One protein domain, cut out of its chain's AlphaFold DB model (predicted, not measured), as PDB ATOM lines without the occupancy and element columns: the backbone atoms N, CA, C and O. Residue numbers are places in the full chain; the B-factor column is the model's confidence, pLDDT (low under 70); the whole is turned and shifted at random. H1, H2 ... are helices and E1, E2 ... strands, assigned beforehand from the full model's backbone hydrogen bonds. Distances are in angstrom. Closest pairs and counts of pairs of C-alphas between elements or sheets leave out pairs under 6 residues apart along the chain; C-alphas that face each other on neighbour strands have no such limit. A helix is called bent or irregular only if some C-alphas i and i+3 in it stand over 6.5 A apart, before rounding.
ATOM      1  N   HIS A 167      20.705 -41.889  44.698       92.75
ATOM      2  CA  HIS A 167      20.457 -40.788  43.769       92.75
ATOM      3  C   HIS A 167      20.288 -41.287  42.327       92.75
ATOM      4  O   HIS A 167      20.456 -40.509  41.381       92.75
ATOM      5  N   ASP A 168      20.048 -42.588  42.133       96.12
ATOM      6  CA  ASP A 168      19.757 -43.117  40.806       96.12
ATOM      7  C   ASP A 168      18.320 -42.743  40.410       96.12
ATOM      8  O   ASP A 168      17.387 -43.139  41.114       96.12
ATOM      9  N   PRO A 169      18.109 -42.000  39.308       96.69
ATOM     10  CA  PRO A 169      16.771 -41.611  38.886       96.69
ATOM     11  C   PRO A 169      15.860 -42.809  38.639       96.69
ATOM     12  O   PRO A 169      14.678 -42.724  38.940       96.69
ATOM     13  N   LEU A 170      16.406 -43.929  38.144       96.88
ATOM     14  CA  LEU A 170      15.637 -45.126  37.778       96.88
ATOM     15  C   LEU A 170      14.953 -45.801  38.968       96.88
ATOM     16  O   LEU A 170      14.057 -46.619  38.781       96.88
ATOM     17  N   LEU A 171      15.383 -45.475  40.185       96.12
ATOM     18  CA  LEU A 171      14.841 -46.040  41.410       96.12
ATOM     19  C   LEU A 171      13.736 -45.179  42.027       96.12
ATOM     20  O   LEU A 171      13.090 -45.624  42.971       96.12
ATOM     21  N   LEU A 172      13.516 -43.963  41.522       97.12
ATOM     22  CA  LEU A 172      12.527 -43.043  42.073       97.12
ATOM     23  C   LEU A 172      11.090 -43.556  41.865       97.12
ATOM     24  O   LEU A 172      10.799 -44.220  40.866       97.12
ATOM     25  N   PRO A 173      10.168 -43.230  42.789       96.12
ATOM     26  CA  PRO A 173       8.754 -43.557  42.645       96.12
ATOM     27  C   PRO A 173       8.131 -42.678  41.553       96.12
ATOM     28  O   PRO A 173       7.892 -41.481  41.740       96.12
ATOM     29  N   ALA A 174       7.923 -43.267  40.378       95.88
ATOM     30  CA  ALA A 174       7.629 -42.542  39.146       95.88
ATOM     31  C   ALA A 174       6.331 -41.716  39.216       95.88
ATOM     32  O   ALA A 174       6.259 -40.628  38.643       95.88
ATOM     33  N   ARG A 175       5.326 -42.190  39.966       96.19
ATOM     34  CA  ARG A 175       4.021 -41.517  40.098       96.19
ATOM     35  C   ARG A 175       4.021 -40.425  41.155       96.19
ATOM     36  O   ARG A 175       3.075 -39.648  41.231       96.19
ATOM     37  N   ASN A 176       5.066 -40.355  41.977       97.81
ATOM     38  CA  ASN A 176       5.184 -39.372  43.050       97.81
ATOM     39  C   ASN A 176       6.317 -38.370  42.843       97.81
ATOM     40  O   ASN A 176       6.312 -37.345  43.520       97.81
ATOM     41  N   PHE A 177       7.264 -38.624  41.943       98.12
ATOM     42  CA  PHE A 177       8.351 -37.694  41.654       98.12
ATOM     43  C   PHE A 177       7.946 -36.684  40.573       98.12
ATOM     44  O   PHE A 177       7.612 -37.074  39.453       98.12
ATOM     45  N   ILE A 178       8.010 -35.390  40.902       97.88
ATOM     46  CA  ILE A 178       7.751 -34.292  39.961       97.88
ATOM     47  C   ILE A 178       9.081 -33.755  39.424       97.88
ATOM     48  O   ILE A 178       9.899 -33.201  40.159       97.88
ATOM     49  N   THR A 179       9.312 -33.926  38.131       97.62
ATOM     50  CA  THR A 179      10.549 -33.536  37.447       97.62
ATOM     51  C   THR A 179      10.727 -32.014  37.427       97.62
ATOM     52  O   THR A 179       9.810 -31.254  37.737       97.62
ATOM     53  N   LYS A 180      11.908 -31.546  37.005       95.88
ATOM     54  CA  LYS A 180      12.241 -30.108  36.917       95.88
ATOM     55  C   LYS A 180      11.249 -29.275  36.096       95.88
ATOM     56  O   LYS A 180      11.149 -28.076  36.322       95.88
ATOM     57  N   ASN A 181      10.548 -29.887  35.142       94.69
ATOM     58  CA  ASN A 181       9.579 -29.202  34.283       94.69
ATOM     59  C   ASN A 181       8.138 -29.244  34.831       94.69
ATOM     60  O   ASN A 181       7.220 -28.782  34.161       94.69
ATOM     61  N   GLY A 182       7.928 -29.796  36.031       95.38
ATOM     62  CA  GLY A 182       6.615 -29.885  36.667       95.38
ATOM     63  C   GLY A 182       5.776 -31.101  36.260       95.38
ATOM     64  O   GLY A 182       4.677 -31.262  36.788       95.38
ATOM     65  N   ALA A 183       6.269 -31.972  35.374       95.94
ATOM     66  CA  ALA A 183       5.590 -33.214  35.006       95.94
ATOM     67  C   ALA A 183       5.936 -34.371  35.960       95.94
ATOM     68  O   ALA A 183       6.949 -34.356  36.655       95.94
ATOM     69  N   TYR A 184       5.107 -35.416  35.974       96.75
ATOM     70  CA  TYR A 184       5.429 -36.649  36.694       96.75
ATOM     71  C   TYR A 184       6.481 -37.469  35.946       96.75
ATOM     72  O   TYR A 184       6.443 -37.584  34.719       96.75
ATOM     73  N   LEU A 185       7.389 -38.088  36.700       97.25
ATOM     74  CA  LEU A 185       8.438 -38.958  36.165       97.25
ATOM     75  C   LEU A 185       7.871 -40.195  35.440       97.25
ATOM     76  O   LEU A 185       8.525 -40.727  34.549       97.25
ATOM     77  N   GLU A 186       6.645 -40.612  35.771       96.12
ATOM     78  CA  GLU A 186       5.895 -41.693  35.113       96.12
ATOM     79  C   GLU A 186       5.878 -41.579  33.581       96.12
ATOM     80  O   GLU A 186       6.107 -42.577  32.899       96.12
ATOM     81  N   ASN A 187       5.696 -40.374  33.033       94.00
ATOM     82  CA  ASN A 187       5.658 -40.172  31.581       94.00
ATOM     83  C   ASN A 187       7.018 -40.485  30.940       94.00
ATOM     84  O   ASN A 187       7.103 -41.209  29.951       94.00
ATOM     85  N   ILE A 188       8.097 -39.994  31.558       95.81
ATOM     86  CA  ILE A 188       9.471 -40.216  31.094       95.81
ATOM     87  C   ILE A 188       9.850 -41.691  31.240       95.81
ATOM     88  O   ILE A 188      10.495 -42.255  30.361       95.81
ATOM     89  N   PHE A 189       9.437 -42.333  32.335       96.38
ATOM     90  CA  PHE A 189       9.660 -43.760  32.547       96.38
ATOM     91  C   PHE A 189       8.912 -44.622  31.533       96.38
ATOM     92  O   PHE A 189       9.461 -45.635  31.115       96.38
ATOM     93  N   SER A 190       7.704 -44.231  31.125       94.38
ATOM     94  CA  SER A 190       6.927 -44.955  30.110       94.38
ATOM     95  C   SER A 190       7.628 -44.914  28.750       94.38
ATOM     96  O   SER A 190       7.851 -45.960  28.146       94.38
ATOM     97  N   GLN A 191       8.101 -43.735  28.339       94.19
ATOM     98  CA  GLN A 191       8.907 -43.565  27.122       94.19
ATOM     99  C   GLN A 191      10.241 -44.325  27.209       94.19
ATOM    100  O   GLN A 191      10.627 -45.047  26.293       94.19
ATOM    101  N   PHE A 192      10.940 -44.235  28.345       95.00
ATOM    102  CA  PHE A 192      12.187 -44.971  28.569       95.00
ATOM    103  C   PHE A 192      11.976 -46.493  28.530       95.00
ATOM    104  O   PHE A 192      12.774 -47.211  27.931       95.00
ATOM    105  N   ALA A 193      10.887 -46.996  29.121       93.31
ATOM    106  CA  ALA A 193      10.544 -48.417  29.121       93.31
ATOM    107  C   ALA A 193      10.377 -48.966  27.697       93.31
ATOM    108  O   ALA A 193      10.744 -50.113  27.446       93.31
ATOM    109  N   LEU A 194       9.874 -48.138  26.779       90.75
ATOM    110  CA  LEU A 194       9.668 -48.456  25.367       90.75
ATOM    111  C   LEU A 194      10.880 -48.147  24.470       90.75
ATOM    112  O   LEU A 194      10.816 -48.380  23.265       90.75
ATOM    113  N   ASN A 195      12.003 -47.712  25.056       89.06
ATOM    114  CA  ASN A 195      13.211 -47.233  24.367       89.06
ATOM    115  C   ASN A 195      12.981 -45.995  23.477       89.06
ATOM    116  O   ASN A 195      13.740 -45.770  22.537       89.06
ATOM    117  N   GLU A 196      11.959 -45.193  23.777       91.19
ATOM    118  CA  GLU A 196      11.678 -43.912  23.110       91.19
ATOM    119  C   GLU A 196      12.477 -42.760  23.728       91.19
ATOM    120  O   GLU A 196      12.759 -41.782  23.047       91.19
ATOM    121  N   ASN A 197      12.900 -42.919  24.989       93.25
ATOM    122  CA  ASN A 197      13.857 -42.041  25.658       93.25
ATOM    123  C   ASN A 197      15.138 -42.793  26.033       93.25
ATOM    124  O   ASN A 197      15.154 -43.994  26.317       93.25
ATOM    125  N   THR A 198      16.219 -42.036  26.124       94.19
ATOM    126  CA  THR A 198      17.531 -42.438  26.612       94.19
ATOM    127  C   THR A 198      17.644 -42.280  28.128       94.19
ATOM    128  O   THR A 198      16.908 -41.539  28.779       94.19
ATOM    129  N   LEU A 199      18.638 -42.949  28.718       94.12
ATOM    130  CA  LEU A 199      18.960 -42.782  30.137       94.12
ATOM    131  C   LEU A 199      19.412 -41.350  30.477       94.12
ATOM    132  O   LEU A 199      19.156 -40.887  31.587       94.12
ATOM    133  N   GLY A 200      20.054 -40.658  29.529       96.44
ATOM    134  CA  GLY A 200      20.475 -39.265  29.687       96.44
ATOM    135  C   GLY A 200      19.283 -38.336  29.905       96.44
ATOM    136  O   GLY A 200      19.279 -37.567  30.860       96.44
ATOM    137  N   GLU A 201      18.214 -38.498  29.127       96.44
ATOM    138  CA  GLU A 201      16.985 -37.704  29.282       96.44
ATOM    139  C   GLU A 201      16.305 -37.949  30.638       96.44
ATOM    140  O   GLU A 201      15.843 -37.009  31.295       96.44
ATOM    141  N   VAL A 202      16.313 -39.197  31.133       96.75
ATOM    142  CA  VAL A 202      15.847 -39.495  32.499       96.75
ATOM    143  C   VAL A 202      16.698 -38.743  33.529       96.75
ATOM    144  O   VAL A 202      16.161 -38.136  34.457       96.75
ATOM    145  N   GLU A 203      18.024 -38.764  33.386       97.00
ATOM    146  CA  GLU A 203      18.954 -38.099  34.304       97.00
ATOM    147  C   GLU A 203      18.829 -36.575  34.294       97.00
ATOM    148  O   GLU A 203      18.872 -35.955  35.360       97.00
ATOM    149  N   GLU A 204      18.639 -35.982  33.122       97.19
ATOM    150  CA  GLU A 204      18.456 -34.545  32.943       97.19
ATOM    151  C   GLU A 204      17.147 -34.056  33.564       97.19
ATOM    152  O   GLU A 204      17.110 -32.965  34.144       97.19
ATOM    153  N   SER A 205      16.099 -34.885  33.546       96.69
ATOM    154  CA  SER A 205      14.789 -34.540  34.108       96.69
ATOM    155  C   SER A 205      14.766 -34.409  35.638       96.69
ATOM    156  O   SER A 205      13.884 -33.741  36.191       96.69
ATOM    157  N   VAL A 206      15.740 -35.002  36.342       97.38
ATOM    158  CA  VAL A 206      15.766 -35.040  37.812       97.38
ATOM    159  C   VAL A 206      16.852 -34.150  38.407       97.38
ATOM    160  O   VAL A 206      17.953 -33.995  37.868       97.38
ATOM    161  N   SER A 207      16.556 -33.542  39.553       97.31
ATOM    162  CA  SER A 207      17.530 -32.749  40.304       97.31
ATOM    163  C   SER A 207      18.202 -33.599  41.373       97.31
ATOM    164  O   SER A 207      17.544 -34.366  42.070       97.31
ATOM    165  N   LYS A 208      19.522 -33.447  41.519       96.62
ATOM    166  CA  LYS A 208      20.343 -34.160  42.507       96.62
ATOM    167  C   LYS A 208      21.213 -33.157  43.247       96.62
ATOM    168  O   LYS A 208      21.750 -32.245  42.622       96.62
ATOM    169  N   ARG A 209      21.391 -33.326  44.557       96.00
ATOM    170  CA  ARG A 209      22.397 -32.571  45.323       96.00
ATOM    171  C   ARG A 209      22.795 -33.295  46.602       96.00
ATOM    172  O   ARG A 209      22.144 -34.257  47.008       96.00
ATOM    173  N   LYS A 210      23.884 -32.835  47.215       95.50
ATOM    174  CA  LYS A 210      24.311 -33.284  48.543       95.50
ATOM    175  C   LYS A 210      23.453 -32.614  49.613       95.50
ATOM    176  O   LYS A 210      23.229 -31.411  49.541       95.50
ATOM    177  N   PHE A 211      23.034 -33.393  50.601       94.06
ATOM    178  CA  PHE A 211      22.264 -32.933  51.753       94.06
ATOM    179  C   PHE A 211      23.073 -33.119  53.032       94.06
ATOM    180  O   PHE A 211      23.688 -34.167  53.231       94.06
ATOM    181  N   THR A 212      23.098 -32.103  53.893       92.12
ATOM    182  CA  THR A 212      23.816 -32.138  55.177       92.12
ATOM    183  C   THR A 212      22.900 -32.587  56.318       92.12
ATOM    184  O   THR A 212      21.679 -32.659  56.156       92.12
ATOM    185  N   SER A 213      23.480 -32.867  57.492       88.69
ATOM    186  CA  SER A 213      22.724 -33.159  58.723       88.69
ATOM    187  C   SER A 213      21.692 -32.088  59.049       88.69
ATOM    188  O   SER A 213      20.597 -32.417  59.482       88.69
ATOM    189  N   ASP A 214      22.021 -30.829  58.786       89.44
ATOM    190  CA  ASP A 214      21.179 -29.690  59.151       89.44
ATOM    191  C   ASP A 214      19.985 -29.558  58.196       89.44
ATOM    192  O   ASP A 214      18.917 -29.085  58.574       89.44
ATOM    193  N   MET A 215      20.145 -30.032  56.955       92.31
ATOM    194  CA  MET A 215      19.071 -30.060  55.963       92.31
ATOM    195  C   MET A 215      18.093 -31.214  56.198       92.31
ATOM    196  O   MET A 215      16.909 -31.053  55.919       92.31
ATOM    197  N   LEU A 216      18.563 -32.366  56.688       91.94
ATOM    198  CA  LEU A 216      17.742 -33.565  56.912       91.94
ATOM    199  C   LEU A 216      17.995 -34.173  58.307       91.94
ATOM    200  O   LEU A 216      18.465 -35.314  58.412       91.94
ATOM    201  N   PRO A 217      17.713 -33.436  59.397       88.25
ATOM    202  CA  PRO A 217      18.127 -33.830  60.744       88.25
ATOM    203  C   PRO A 217      17.489 -35.148  61.196       88.25
ATOM    204  O   PRO A 217      18.205 -36.047  61.641       88.25
ATOM    205  N   ALA A 218      16.175 -35.309  61.002       84.94
ATOM    206  CA  ALA A 218      15.442 -36.520  61.379       84.94
ATOM    207  C   ALA A 218      15.960 -37.767  60.634       84.94
ATOM    208  O   ALA A 218      16.216 -38.813  61.236       84.94
ATOM    209  N   PHE A 219      16.207 -37.639  59.326       87.06
ATOM    210  CA  PHE A 219      16.772 -38.720  58.519       87.06
ATOM    211  C   PHE A 219      18.172 -39.121  58.993       87.06
ATOM    212  O   PHE A 219      18.466 -40.306  59.180       87.06
ATOM    213  N   TYR A 220      19.057 -38.144  59.204       88.44
ATOM    214  CA  TYR A 220      20.438 -38.429  59.575       88.44
ATOM    215  C   TYR A 220      20.594 -38.934  61.008       88.44
ATOM    216  O   TYR A 220      21.464 -39.774  61.250       88.44
ATOM    217  N   GLN A 221      19.709 -38.534  61.921       85.31
ATOM    218  CA  GLN A 221      19.620 -39.116  63.258       85.31
ATOM    219  C   GLN A 221      19.330 -40.627  63.203       85.31
ATOM    220  O   GLN A 221      19.934 -41.402  63.944       85.31
ATOM    221  N   LYS A 222      18.467 -41.068  62.278       83.25
ATOM    222  CA  LYS A 222      18.142 -42.489  62.050       83.25
ATOM    223  C   LYS A 222      19.283 -43.245  61.351       83.25
ATOM    224  O   LYS A 222      19.622 -44.381  61.709       83.25
ATOM    225  N   MET A 223      19.888 -42.638  60.331       81.25
ATOM    226  CA  MET A 223      20.808 -43.327  59.418       81.25
ATOM    227  C   MET A 223      22.267 -43.361  59.892       81.25
ATOM    228  O   MET A 223      22.936 -44.372  59.680       81.25
ATOM    229  N   GLY A 224      22.758 -42.316  60.563       73.81
ATOM    230  CA  GLY A 224      24.134 -42.212  61.073       73.81
ATOM    231  C   GLY A 224      25.204 -41.832  60.034       73.81
ATOM    232  O   GLY A 224      26.256 -41.320  60.406       73.81
ATOM    233  N   SER A 225      24.950 -42.027  58.735       75.81
ATOM    234  CA  SER A 225      25.779 -41.474  57.646       75.81
ATOM    235  C   SER A 225      25.581 -39.957  57.516       75.81
ATOM    236  O   SER A 225      24.623 -39.436  58.059       75.81
ATOM    237  N   ARG A 226      26.450 -39.218  56.812       75.69
ATOM    238  CA  ARG A 226      26.290 -37.763  56.568       75.69
ATOM    239  C   ARG A 226      26.638 -37.411  55.119       75.69
ATOM    240  O   ARG A 226      27.353 -38.169  54.468       75.69
ATOM    241  N   ASN A 227      26.166 -36.259  54.632       80.88
ATOM    242  CA  ASN A 227      26.545 -35.669  53.336       80.88
ATOM    243  C   ASN A 227      26.257 -36.564  52.116       80.88
ATOM    244  O   ASN A 227      27.062 -36.670  51.188       80.88
ATOM    245  N   LEU A 228      25.093 -37.213  52.122       89.38
ATOM    246  CA  LEU A 228      24.652 -38.097  51.043       89.38
ATOM    247  C   LEU A 228      24.032 -37.290  49.902       89.38
ATOM    248  O   LEU A 228      23.459 -36.222  50.105       89.38
ATOM    249  N   THR A 229      24.151 -37.819  48.685       94.44
ATOM    250  CA  THR A 229      23.459 -37.268  47.515       94.44
ATOM    251  C   THR A 229      22.094 -37.926  47.383       94.44
ATOM    252  O   THR A 229      22.004 -39.159  47.390       94.44
ATOM    253  N   PHE A 230      21.061 -37.102  47.231       96.50
ATOM    254  CA  PHE A 230      19.688 -37.531  46.984       96.50
ATOM    255  C   PHE A 230      19.089 -36.763  45.813       96.50
ATOM    256  O   PHE A 230      19.566 -35.681  45.447       96.50
ATOM    257  N   CYS A 231      18.035 -37.337  45.241       97.75
ATOM    258  CA  CYS A 231      17.177 -36.628  44.310       97.75
ATOM    259  C   CYS A 231      16.172 -35.767  45.083       97.75
ATOM    260  O   CYS A 231      15.725 -36.147  46.168       97.75
ATOM    261  N   TYR A 232      15.797 -34.634  44.504       97.50
ATOM    262  CA  TYR A 232      14.700 -33.809  44.994       97.50
ATOM    263  C   TYR A 232      13.839 -33.346  43.826       97.50
ATOM    264  O   TYR A 232      14.329 -33.209  42.701       97.50
ATOM    265  N   ASP A 233      12.554 -33.170  44.092       97.62
ATOM    266  CA  ASP A 233      11.558 -32.872  43.071       97.62
ATOM    267  C   ASP A 233      11.224 -31.371  43.008       97.62
ATOM    268  O   ASP A 233      11.722 -30.564  43.798       97.62
ATOM    269  N   ASN A 234      10.359 -30.986  42.069       96.62
ATOM    270  CA  ASN A 234       9.957 -29.589  41.877       96.62
ATOM    271  C   ASN A 234       9.146 -28.990  43.044       96.62
ATOM    272  O   ASN A 234       8.963 -27.779  43.112       96.62
ATOM    273  N   ARG A 235       8.661 -29.816  43.981       95.94
ATOM    274  CA  ARG A 235       7.990 -29.349  45.208       95.94
ATOM    275  C   ARG A 235       8.991 -29.029  46.321       95.94
ATOM    276  O   ARG A 235       8.591 -28.535  47.373       95.94
ATOM    277  N   GLY A 236      10.275 -29.325  46.111       95.25
ATOM    278  CA  GLY A 236      11.309 -29.237  47.138       95.25
ATOM    279  C   GLY A 236      11.297 -30.422  48.103       95.25
ATOM    280  O   GLY A 236      11.825 -30.308  49.209       95.25
ATOM    281  N   TYR A 237      10.685 -31.550  47.723       97.31
ATOM    282  CA  TYR A 237      10.728 -32.770  48.525       97.31
ATOM    283  C   TYR A 237      11.948 -33.602  48.165       97.31
ATOM    284  O   TYR A 237      12.255 -33.824  46.992       97.31
ATOM    285  N   VAL A 238      12.632 -34.092  49.192       97.38
ATOM    286  CA  VAL A 238      13.840 -34.902  49.071       97.38
ATOM    287  C   VAL A 238      13.469 -36.370  49.162       97.38
ATOM    288  O   VAL A 238      12.841 -36.796  50.126       97.38
ATOM    289  N   PHE A 239      13.895 -37.158  48.180       96.88
ATOM    290  CA  PHE A 239      13.639 -38.594  48.111       96.88
ATOM    291  C   PHE A 239      14.829 -39.339  48.710       96.88
ATOM    292  O   PHE A 239      15.721 -39.810  48.001       96.88
ATOM    293  N   ALA A 240      14.870 -39.411  50.039       93.38
ATOM    294  CA  ALA A 240      15.982 -40.026  50.747       93.38
ATOM    295  C   ALA A 240      15.800 -41.548  50.836       93.38
ATOM    296  O   ALA A 240      14.925 -42.048  51.542       93.38
ATOM    297  N   ARG A 241      16.636 -42.321  50.136       89.56
ATOM    298  CA  ARG A 241      16.634 -43.785  50.278       89.56
ATOM    299  C   ARG A 241      17.105 -44.170  51.684       89.56
ATOM    300  O   ARG A 241      18.253 -43.904  52.044       89.56
ATOM    301  N   THR A 242      16.261 -44.868  52.438       78.62
ATOM    302  CA  THR A 242      16.653 -45.478  53.714       78.62
ATOM    303  C   THR A 242      17.168 -46.903  53.503       78.62
ATOM    304  O   THR A 242      16.629 -47.650  52.690       78.62
ATOM    305  N   SER A 243      18.203 -47.302  54.248       72.94
ATOM    306  CA  SER A 243      18.619 -48.708  54.396       72.94
ATOM    307  C   SER A 243      18.197 -49.309  55.744       72.94
ATOM    308  O   SER A 243      18.411 -50.494  55.980       72.94
ATOM    309  N   LYS A 244      17.582 -48.509  56.631       69.31
ATOM    310  CA  LYS A 244      17.107 -48.922  57.961       69.31
ATOM    311  C   LYS A 244      15.592 -48.765  58.084       69.31
ATOM    312  O   LYS A 244      15.019 -47.777  57.633       69.31
ATOM    313  N   GLY A 245      14.942 -49.708  58.764       61.31
ATOM    314  CA  GLY A 245      13.488 -49.660  58.971       61.31
ATOM    315  C   GLY A 245      12.678 -49.896  57.694       61.31
ATOM    316  O   GLY A 245      11.527 -49.487  57.626       61.31
ATOM    317  N   GLN A 246      13.279 -50.544  56.692       65.88
ATOM    318  CA  GLN A 246      12.574 -51.007  55.504       65.88
ATOM    319  C   GLN A 246      11.557 -52.071  55.926       65.88
ATOM    320  O   GLN A 246      11.920 -53.163  56.369       65.88
ATOM    321  N   HIS A 247      10.274 -51.733  55.838       61.09
ATOM    322  CA  HIS A 247       9.192 -52.686  56.042       61.09
ATOM    323  C   HIS A 247       8.824 -53.280  54.685       61.09
ATOM    324  O   HIS A 247       8.454 -52.551  53.769       61.09
ATOM    325  N   GLN A 283      12.213 -48.482  49.630       91.88
ATOM    326  CA  GLN A 283      11.396 -47.292  49.839       91.88
ATOM    327  C   GLN A 283      12.260 -46.024  49.899       91.88
ATOM    328  O   GLN A 283      13.472 -46.082  50.142       91.88
ATOM    329  N   HIS A 284      11.600 -44.880  49.740       93.69
ATOM    330  CA  HIS A 284      12.146 -43.552  49.998       93.69
ATOM    331  C   HIS A 284      11.424 -42.917  51.186       93.69
ATOM    332  O   HIS A 284      10.195 -42.923  51.223       93.69
ATOM    333  N   ASP A 285      12.187 -42.330  52.105       93.94
ATOM    334  CA  ASP A 285      11.684 -41.478  53.182       93.94
ATOM    335  C   ASP A 285      11.619 -40.044  52.621       93.94
ATOM    336  O   ASP A 285      12.607 -39.299  52.626       93.94
ATOM    337  N   VAL A 286      10.466 -39.690  52.051       95.56
ATOM    338  CA  VAL A 286      10.235 -38.418  51.359       95.56
ATOM    339  C   VAL A 286       9.882 -37.327  52.356       95.56
ATOM    340  O   VAL A 286       8.914 -37.456  53.098       95.56
ATOM    341  N   GLN A 287      10.655 -36.245  52.373       95.50
ATOM    342  CA  GLN A 287      10.514 -35.176  53.367       95.50
ATOM    343  C   GLN A 287      10.933 -33.817  52.794       95.50
ATOM    344  O   GLN A 287      11.736 -33.773  51.856       95.50
ATOM    345  N   PRO A 288      10.422 -32.698  53.329       95.75
ATOM    346  CA  PRO A 288      10.943 -31.379  53.003       95.75
ATOM    347  C   PRO A 288      12.279 -31.131  53.718       95.75
ATOM    348  O   PRO A 288      12.677 -31.829  54.650       95.75
ATOM    349  N   GLU A 289      12.980 -30.090  53.292       93.38
ATOM    350  CA  GLU A 289      14.267 -29.706  53.867       93.38
ATOM    351  C   GLU A 289      14.130 -28.863  55.140       93.38
ATOM    352  O   GLU A 289      13.139 -28.159  55.350       93.38
ATOM    353  N   GLY A 290      15.183 -28.874  55.959       89.94
ATOM    354  CA  GLY A 290      15.333 -28.020  57.136       89.94
ATOM    355  C   GLY A 290      14.450 -28.439  58.309       89.94
ATOM    356  O   GLY A 290      14.032 -27.587  59.086       89.94
ATOM    357  N   GLY A 291      14.103 -29.728  58.404       85.38
ATOM    358  CA  GLY A 291      13.237 -30.249  59.468       85.38
ATOM    359  C   GLY A 291      11.793 -29.737  59.405       85.38
ATOM    360  O   GLY A 291      11.065 -29.833  60.391       85.38
ATOM    361  N   LYS A 292      11.378 -29.177  58.262       92.44
ATOM    362  CA  LYS A 292       9.983 -28.800  58.024       92.44
ATOM    363  C   LYS A 292       9.090 -30.039  58.055       92.44
ATOM    364  O   LYS A 292       9.539 -31.158  57.829       92.44
ATOM    365  N   GLN A 293       7.805 -29.818  58.298       94.06
ATOM    366  CA  GLN A 293       6.804 -30.873  58.219       94.06
ATOM    367  C   GLN A 293       6.108 -30.857  56.860       94.06
ATOM    368  O   GLN A 293       5.918 -29.809  56.239       94.06
ATOM    369  N   LEU A 294       5.702 -32.039  56.417       95.50
ATOM    370  CA  LEU A 294       4.637 -32.202  55.445       95.50
ATOM    371  C   LEU A 294       3.347 -31.687  56.092       95.50
ATOM    372  O   LEU A 294       2.935 -32.189  57.135       95.50
ATOM    373  N   ILE A 295       2.733 -30.670  55.491       95.38
ATOM    374  CA  ILE A 295       1.464 -30.088  55.942       95.38
ATOM    375  C   ILE A 295       0.499 -30.159  54.768       95.38
ATOM    376  O   ILE A 295       0.681 -29.453  53.776       95.38
ATOM    377  N   ASN A 296      -0.502 -31.035  54.865       94.38
ATOM    378  CA  ASN A 296      -1.438 -31.351  53.783       94.38
ATOM    379  C   ASN A 296      -0.735 -31.644  52.444       94.38
ATOM    380  O   ASN A 296      -1.245 -31.312  51.370       94.38
ATOM    381  N   ALA A 297       0.444 -32.266  52.508       96.69
ATOM    382  CA  ALA A 297       1.229 -32.590  51.329       96.69
ATOM    383  C   ALA A 297       0.517 -33.680  50.524       96.69
ATOM    384  O   ALA A 297       0.094 -34.694  51.076       96.69
ATOM    385  N   THR A 298       0.368 -33.452  49.222       96.62
ATOM    386  CA  THR A 298      -0.418 -34.324  48.342       96.62
ATOM    387  C   THR A 298       0.472 -35.366  47.668       96.62
ATOM    388  O   THR A 298       1.504 -35.022  47.081       96.62
ATOM    389  N   PHE A 299       0.063 -36.633  47.732       97.50
ATOM    390  CA  PHE A 299       0.761 -37.776  47.141       97.50
ATOM    391  C   PHE A 299      -0.203 -38.679  46.367       97.50
ATOM    392  O   PHE A 299      -1.377 -38.787  46.718       97.50
ATOM    393  N   ARG A 300       0.302 -39.368  45.338       96.88
ATOM    394  CA  ARG A 300      -0.451 -40.351  44.545       96.88
ATOM    395  C   ARG A 300      -0.152 -41.750  45.067       96.88
ATOM    396  O   ARG A 300       0.853 -42.356  44.703       96.88
ATOM    397  N   CYS A 301      -1.012 -42.251  45.944       95.25
ATOM    398  CA  CYS A 301      -0.913 -43.596  46.485       95.25
ATOM    399  C   CYS A 301      -1.542 -44.606  45.524       95.25
ATOM    400  O   CYS A 301      -2.735 -44.537  45.232       95.25
ATOM    401  N   ALA A 302      -0.776 -45.612  45.109       91.44
ATOM    402  CA  ALA A 302      -1.270 -46.666  44.224       91.44
ATOM    403  C   ALA A 302      -2.416 -47.514  44.823       91.44
ATOM    404  O   ALA A 302      -3.025 -48.312  44.113       91.44
ATOM    405  N   GLU A 303      -2.704 -47.400  46.125       90.44
ATOM    406  CA  GLU A 303      -3.829 -48.069  46.801       90.44
ATOM    407  C   GLU A 303      -5.045 -47.179  47.042       90.44
ATOM    408  O   GLU A 303      -6.164 -47.678  46.980       90.44
ATOM    409  N   ALA A 304      -4.828 -45.902  47.342       92.31
ATOM    410  CA  ALA A 304      -5.874 -45.000  47.826       92.31
ATOM    411  C   ALA A 304      -6.131 -43.811  46.889       92.31
ATOM    412  O   ALA A 304      -6.943 -42.948  47.206       92.31
ATOM    413  N   GLY A 305      -5.441 -43.751  45.747       94.12
ATOM    414  CA  GLY A 305      -5.460 -42.588  44.871       94.12
ATOM    415  C   GLY A 305      -4.730 -41.408  45.507       94.12
ATOM    416  O   GLY A 305      -3.689 -41.571  46.148       94.12
ATOM    417  N   GLU A 306      -5.254 -40.206  45.312       96.62
ATOM    418  CA  GLU A 306      -4.675 -39.003  45.899       96.62
ATOM    419  C   GLU A 306      -4.932 -38.947  47.413       96.62
ATOM    420  O   GLU A 306      -6.073 -39.021  47.866       96.62
ATOM    421  N   ILE A 307      -3.865 -38.806  48.200       96.62
ATOM    422  CA  ILE A 307      -3.932 -38.704  49.660       96.62
ATOM    423  C   ILE A 307      -3.175 -37.476  50.161       96.62
ATOM    424  O   ILE A 307      -2.227 -37.006  49.527       96.62
ATOM    425  N   LYS A 308      -3.568 -36.986  51.340       97.12
ATOM    426  CA  LYS A 308      -2.877 -35.910  52.058       97.12
ATOM    427  C   LYS A 308      -2.123 -36.481  53.250       97.12
ATOM    428  O   LYS A 308      -2.712 -37.194  54.059       97.12
ATOM    429  N   ILE A 309      -0.843 -36.146  53.368       96.06
ATOM    430  CA  ILE A 309       0.020 -36.559  54.476       96.06
ATOM    431  C   ILE A 309       0.379 -35.348  55.338       96.06
ATOM    432  O   ILE A 309       0.684 -34.267  54.826       96.06
ATOM    433  N   ASN A 310       0.351 -35.566  56.653       95.75
ATOM    434  CA  ASN A 310       0.877 -34.662  57.668       95.75
ATOM    435  C   ASN A 310       1.936 -35.415  58.481       95.75
ATOM    436  O   ASN A 310       1.677 -36.545  58.884       95.75
ATOM    437  N   GLY A 311       3.098 -34.814  58.726       93.06
ATOM    438  CA  GLY A 311       4.185 -35.473  59.459       93.06
ATOM    439  C   GLY A 311       5.561 -34.922  59.106       93.06
ATOM    440  O   GLY A 311       5.678 -33.917  58.416       93.06
ATOM    441  N   ASP A 312       6.617 -35.573  59.575       91.81
ATOM    442  CA  ASP A 312       8.000 -35.236  59.219       91.81
ATOM    443  C   ASP A 312       8.430 -35.855  57.874       91.81
ATOM    444  O   ASP A 312       9.235 -35.266  57.158       91.81
ATOM    445  N   HIS A 313       7.867 -37.007  57.499       93.50
ATOM    446  CA  HIS A 313       8.145 -37.690  56.237       93.50
ATOM    447  C   HIS A 313       6.964 -38.546  55.756       93.50
ATOM    448  O   HIS A 313       6.012 -38.803  56.486       93.50
ATOM    449  N   ALA A 314       7.048 -39.005  54.508       94.31
ATOM    450  CA  ALA A 314       6.197 -40.031  53.923       94.31
ATOM    451  C   ALA A 314       7.078 -41.143  53.341       94.31
ATOM    452  O   ALA A 314       8.009 -40.882  52.581       94.31
ATOM    453  N   ASN A 315       6.779 -42.394  53.665       93.56
ATOM    454  CA  ASN A 315       7.415 -43.557  53.062       93.56
ATOM    455  C   ASN A 315       6.745 -43.853  51.719       93.56
ATOM    456  O   ASN A 315       5.547 -44.142  51.675       93.56
ATOM    457  N   ILE A 316       7.514 -43.801  50.632       94.62
ATOM    458  CA  ILE A 316       7.041 -44.154  49.289       94.62
ATOM    459  C   ILE A 316       7.792 -45.384  48.789       94.62
ATOM    460  O   ILE A 316       9.016 -45.361  48.631       94.62
ATOM    461  N   TYR A 317       7.048 -46.456  48.536       92.69
ATOM    462  CA  TYR A 317       7.567 -47.718  48.014       92.69
ATOM    463  C   TYR A 317       7.753 -47.665  46.493       92.69
ATOM    464  O   TYR A 317       7.232 -46.780  45.814       92.69
ATOM    465  N   SER A 318       8.482 -48.631  45.928       91.19
ATOM    466  CA  SER A 318       8.731 -48.677  44.478       91.19
ATOM    467  C   SER A 318       7.454 -48.809  43.642       91.19
ATOM    468  O   SER A 318       7.410 -48.325  42.517       91.19
ATOM    469  N   ASN A 319       6.402 -49.418  44.182       92.69
ATOM    470  CA  ASN A 319       5.088 -49.515  43.545       92.69
ATOM    471  C   ASN A 319       4.185 -48.293  43.792       92.69
ATOM    472  O   ASN A 319       2.975 -48.393  43.606       92.69
ATOM    473  N   ASP A 320       4.745 -47.171  44.260       94.44
ATOM    474  CA  ASP A 320       4.030 -45.927  44.569       94.44
ATOM    475  C   ASP A 320       2.952 -46.060  45.662       94.44
ATOM    476  O   ASP A 320       2.067 -45.211  45.791       94.44
ATOM    477  N   VAL A 321       3.008 -47.102  46.496       93.38
ATOM    478  CA  VAL A 321       2.249 -47.108  47.752       93.38
ATOM    479  C   VAL A 321       2.883 -46.098  48.704       93.38
ATOM    480  O   VAL A 321       4.104 -46.053  48.858       93.38
ATOM    481  N   VAL A 322       2.041 -45.287  49.341       93.75
ATOM    482  CA  VAL A 322       2.461 -44.204  50.236       93.75
ATOM    483  C   VAL A 322       1.952 -44.489  51.645       93.75
ATOM    484  O   VAL A 322       0.790 -44.862  51.833       93.75
ATOM    485  N   ARG A 323       2.828 -44.322  52.638       90.56
ATOM    486  CA  ARG A 323       2.521 -44.440  54.070       90.56
ATOM    487  C   ARG A 323       3.132 -43.248  54.808       90.56
ATOM    488  O   ARG A 323       4.337 -43.047  54.707       90.56
ATOM    489  N   GLY A 324       2.321 -42.481  55.529       80.81
ATOM    490  CA  GLY A 324       2.767 -41.411  56.430       80.81
ATOM    491  C   GLY A 324       2.455 -41.741  57.876       80.81
ATOM    492  O   GLY A 324       1.639 -42.667  58.093       80.81
TER     493      GLY A 324
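AT A GLANCE: This is residues 167 to 247 and 283 to 324 of the 324 residues of an uncharacterized protein of Thioclava sp. ES.032 (UniProt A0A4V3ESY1). A strongly twisted sheet of five strands stands between two unlike ends: a short helix, H3, at one end of the longest axis and a helical hairpin of H1 and H2 at the other. A bent two-stranded hairpin, E5 and E6, lies beyond the sheet's edge strand E7, while residues 167 to 184, with no named element, wind between the large sheet and the helical hairpin. The printed part has 123 residues, with three named helices and seven named strands in the order H1, H2, E1, H3, E2, E3, E4, E5, E6, E7. The large sheet has the order E1, E2, E3, E4, E7 and is antiparallel throughout, as is the pair E5 and E6; the class is mixed, helices and strands. The whole is compact, with a radius of gyration of the C-alphas of 14.0 A and spans of 41 by 32 by 26 A.

IN THESE COORDINATES: In the large sheet, E1 is residues 207 to 211, 12.4 A from first to last C-alpha, and E2 is residues 228 to 232, also 12.4 A. E3 is residues 237 to 241, 12.6 A; E4 is residues 283 to 288, 16.2 A; and E7 is residues 314 to 317, 9.8 A, ending at C-alpha 317 at (7.567, -47.718, 48.014). The small sheet has E5, residues 294 to 301, 15.5 A, and E6, residues 305 to 311, 18.9 A. H1 is residues 185 to 193, 12.0 A, beginning at C-alpha 185 at (8.438, -38.958, 36.165). H2 is residues 199 to 205, 10.1 A, and H3 is residues 217 to 223, 10.0 A, beginning at C-alpha 217 at (18.127, -33.830, 60.744).

HOW THE PARTS SIT: From edge to edge of the large sheet the strands' lines turn by 124 degrees. Its edge strands are E1 and E7. E1 and E2 are antiparallel at 143 degrees, with N 211 and O 228 within hydrogen-bond range at 2.9 A. E2 and E3 form a hairpin at 135 degrees, with N 239 and O 231 at 2.9 A. E3 and E4 are antiparallel at 148 degrees, with N 238 and O 287 at 2.8 A. E4 and E7 are antiparallel at 151 degrees, with N 286 and O 314 at 2.8 A. Residues 315 to 316 of E7 also pair, antiparallel, with residues 322 to 323. H3 is on the sheet at a height over the sheet of 9.2 A; it is over none of the strands, but only just, with 2 of its 7 C-alphas falling on E3. The closest C-alphas of H3 and E4 are those of Phe 219 and Asp 285, 7.9 A apart. E5 and E6 form a hairpin at 150 degrees, with N 299 and O 307 at 2.9 A; E5 bends by 68 degrees at residue 297. E5 and E7 are near each other, with 7 pairs of C-alphas within 10 A. E6 and E7 meet only through their link. H1 and H2 form a helical hairpin and touch, the closest C-alphas being those of Ile 188 and Val 202, 6.6 A apart, at a shallow tilt of 13 degrees, opposite ways. Neither H1 nor H2 is on the large sheet. In H1, H2 and H3 every O i to N i+4 pair is within hydrogen-bond range.

THE WHOLE: The two C-alphas farthest apart, those of Glu 196 and Gln 221, are 41.2 A apart. Residues 248 to 282 are not printed, and C-alphas 247 and 283 are 8.5 A apart across this cut, which lies in the link from E3 to E4. The links between named elements that are printed whole are tight. The printed part ends at Gly 324, the chain's last residue. The mean pLDDT of the printed part is 92.2, and residues 244 to 247 are under 70.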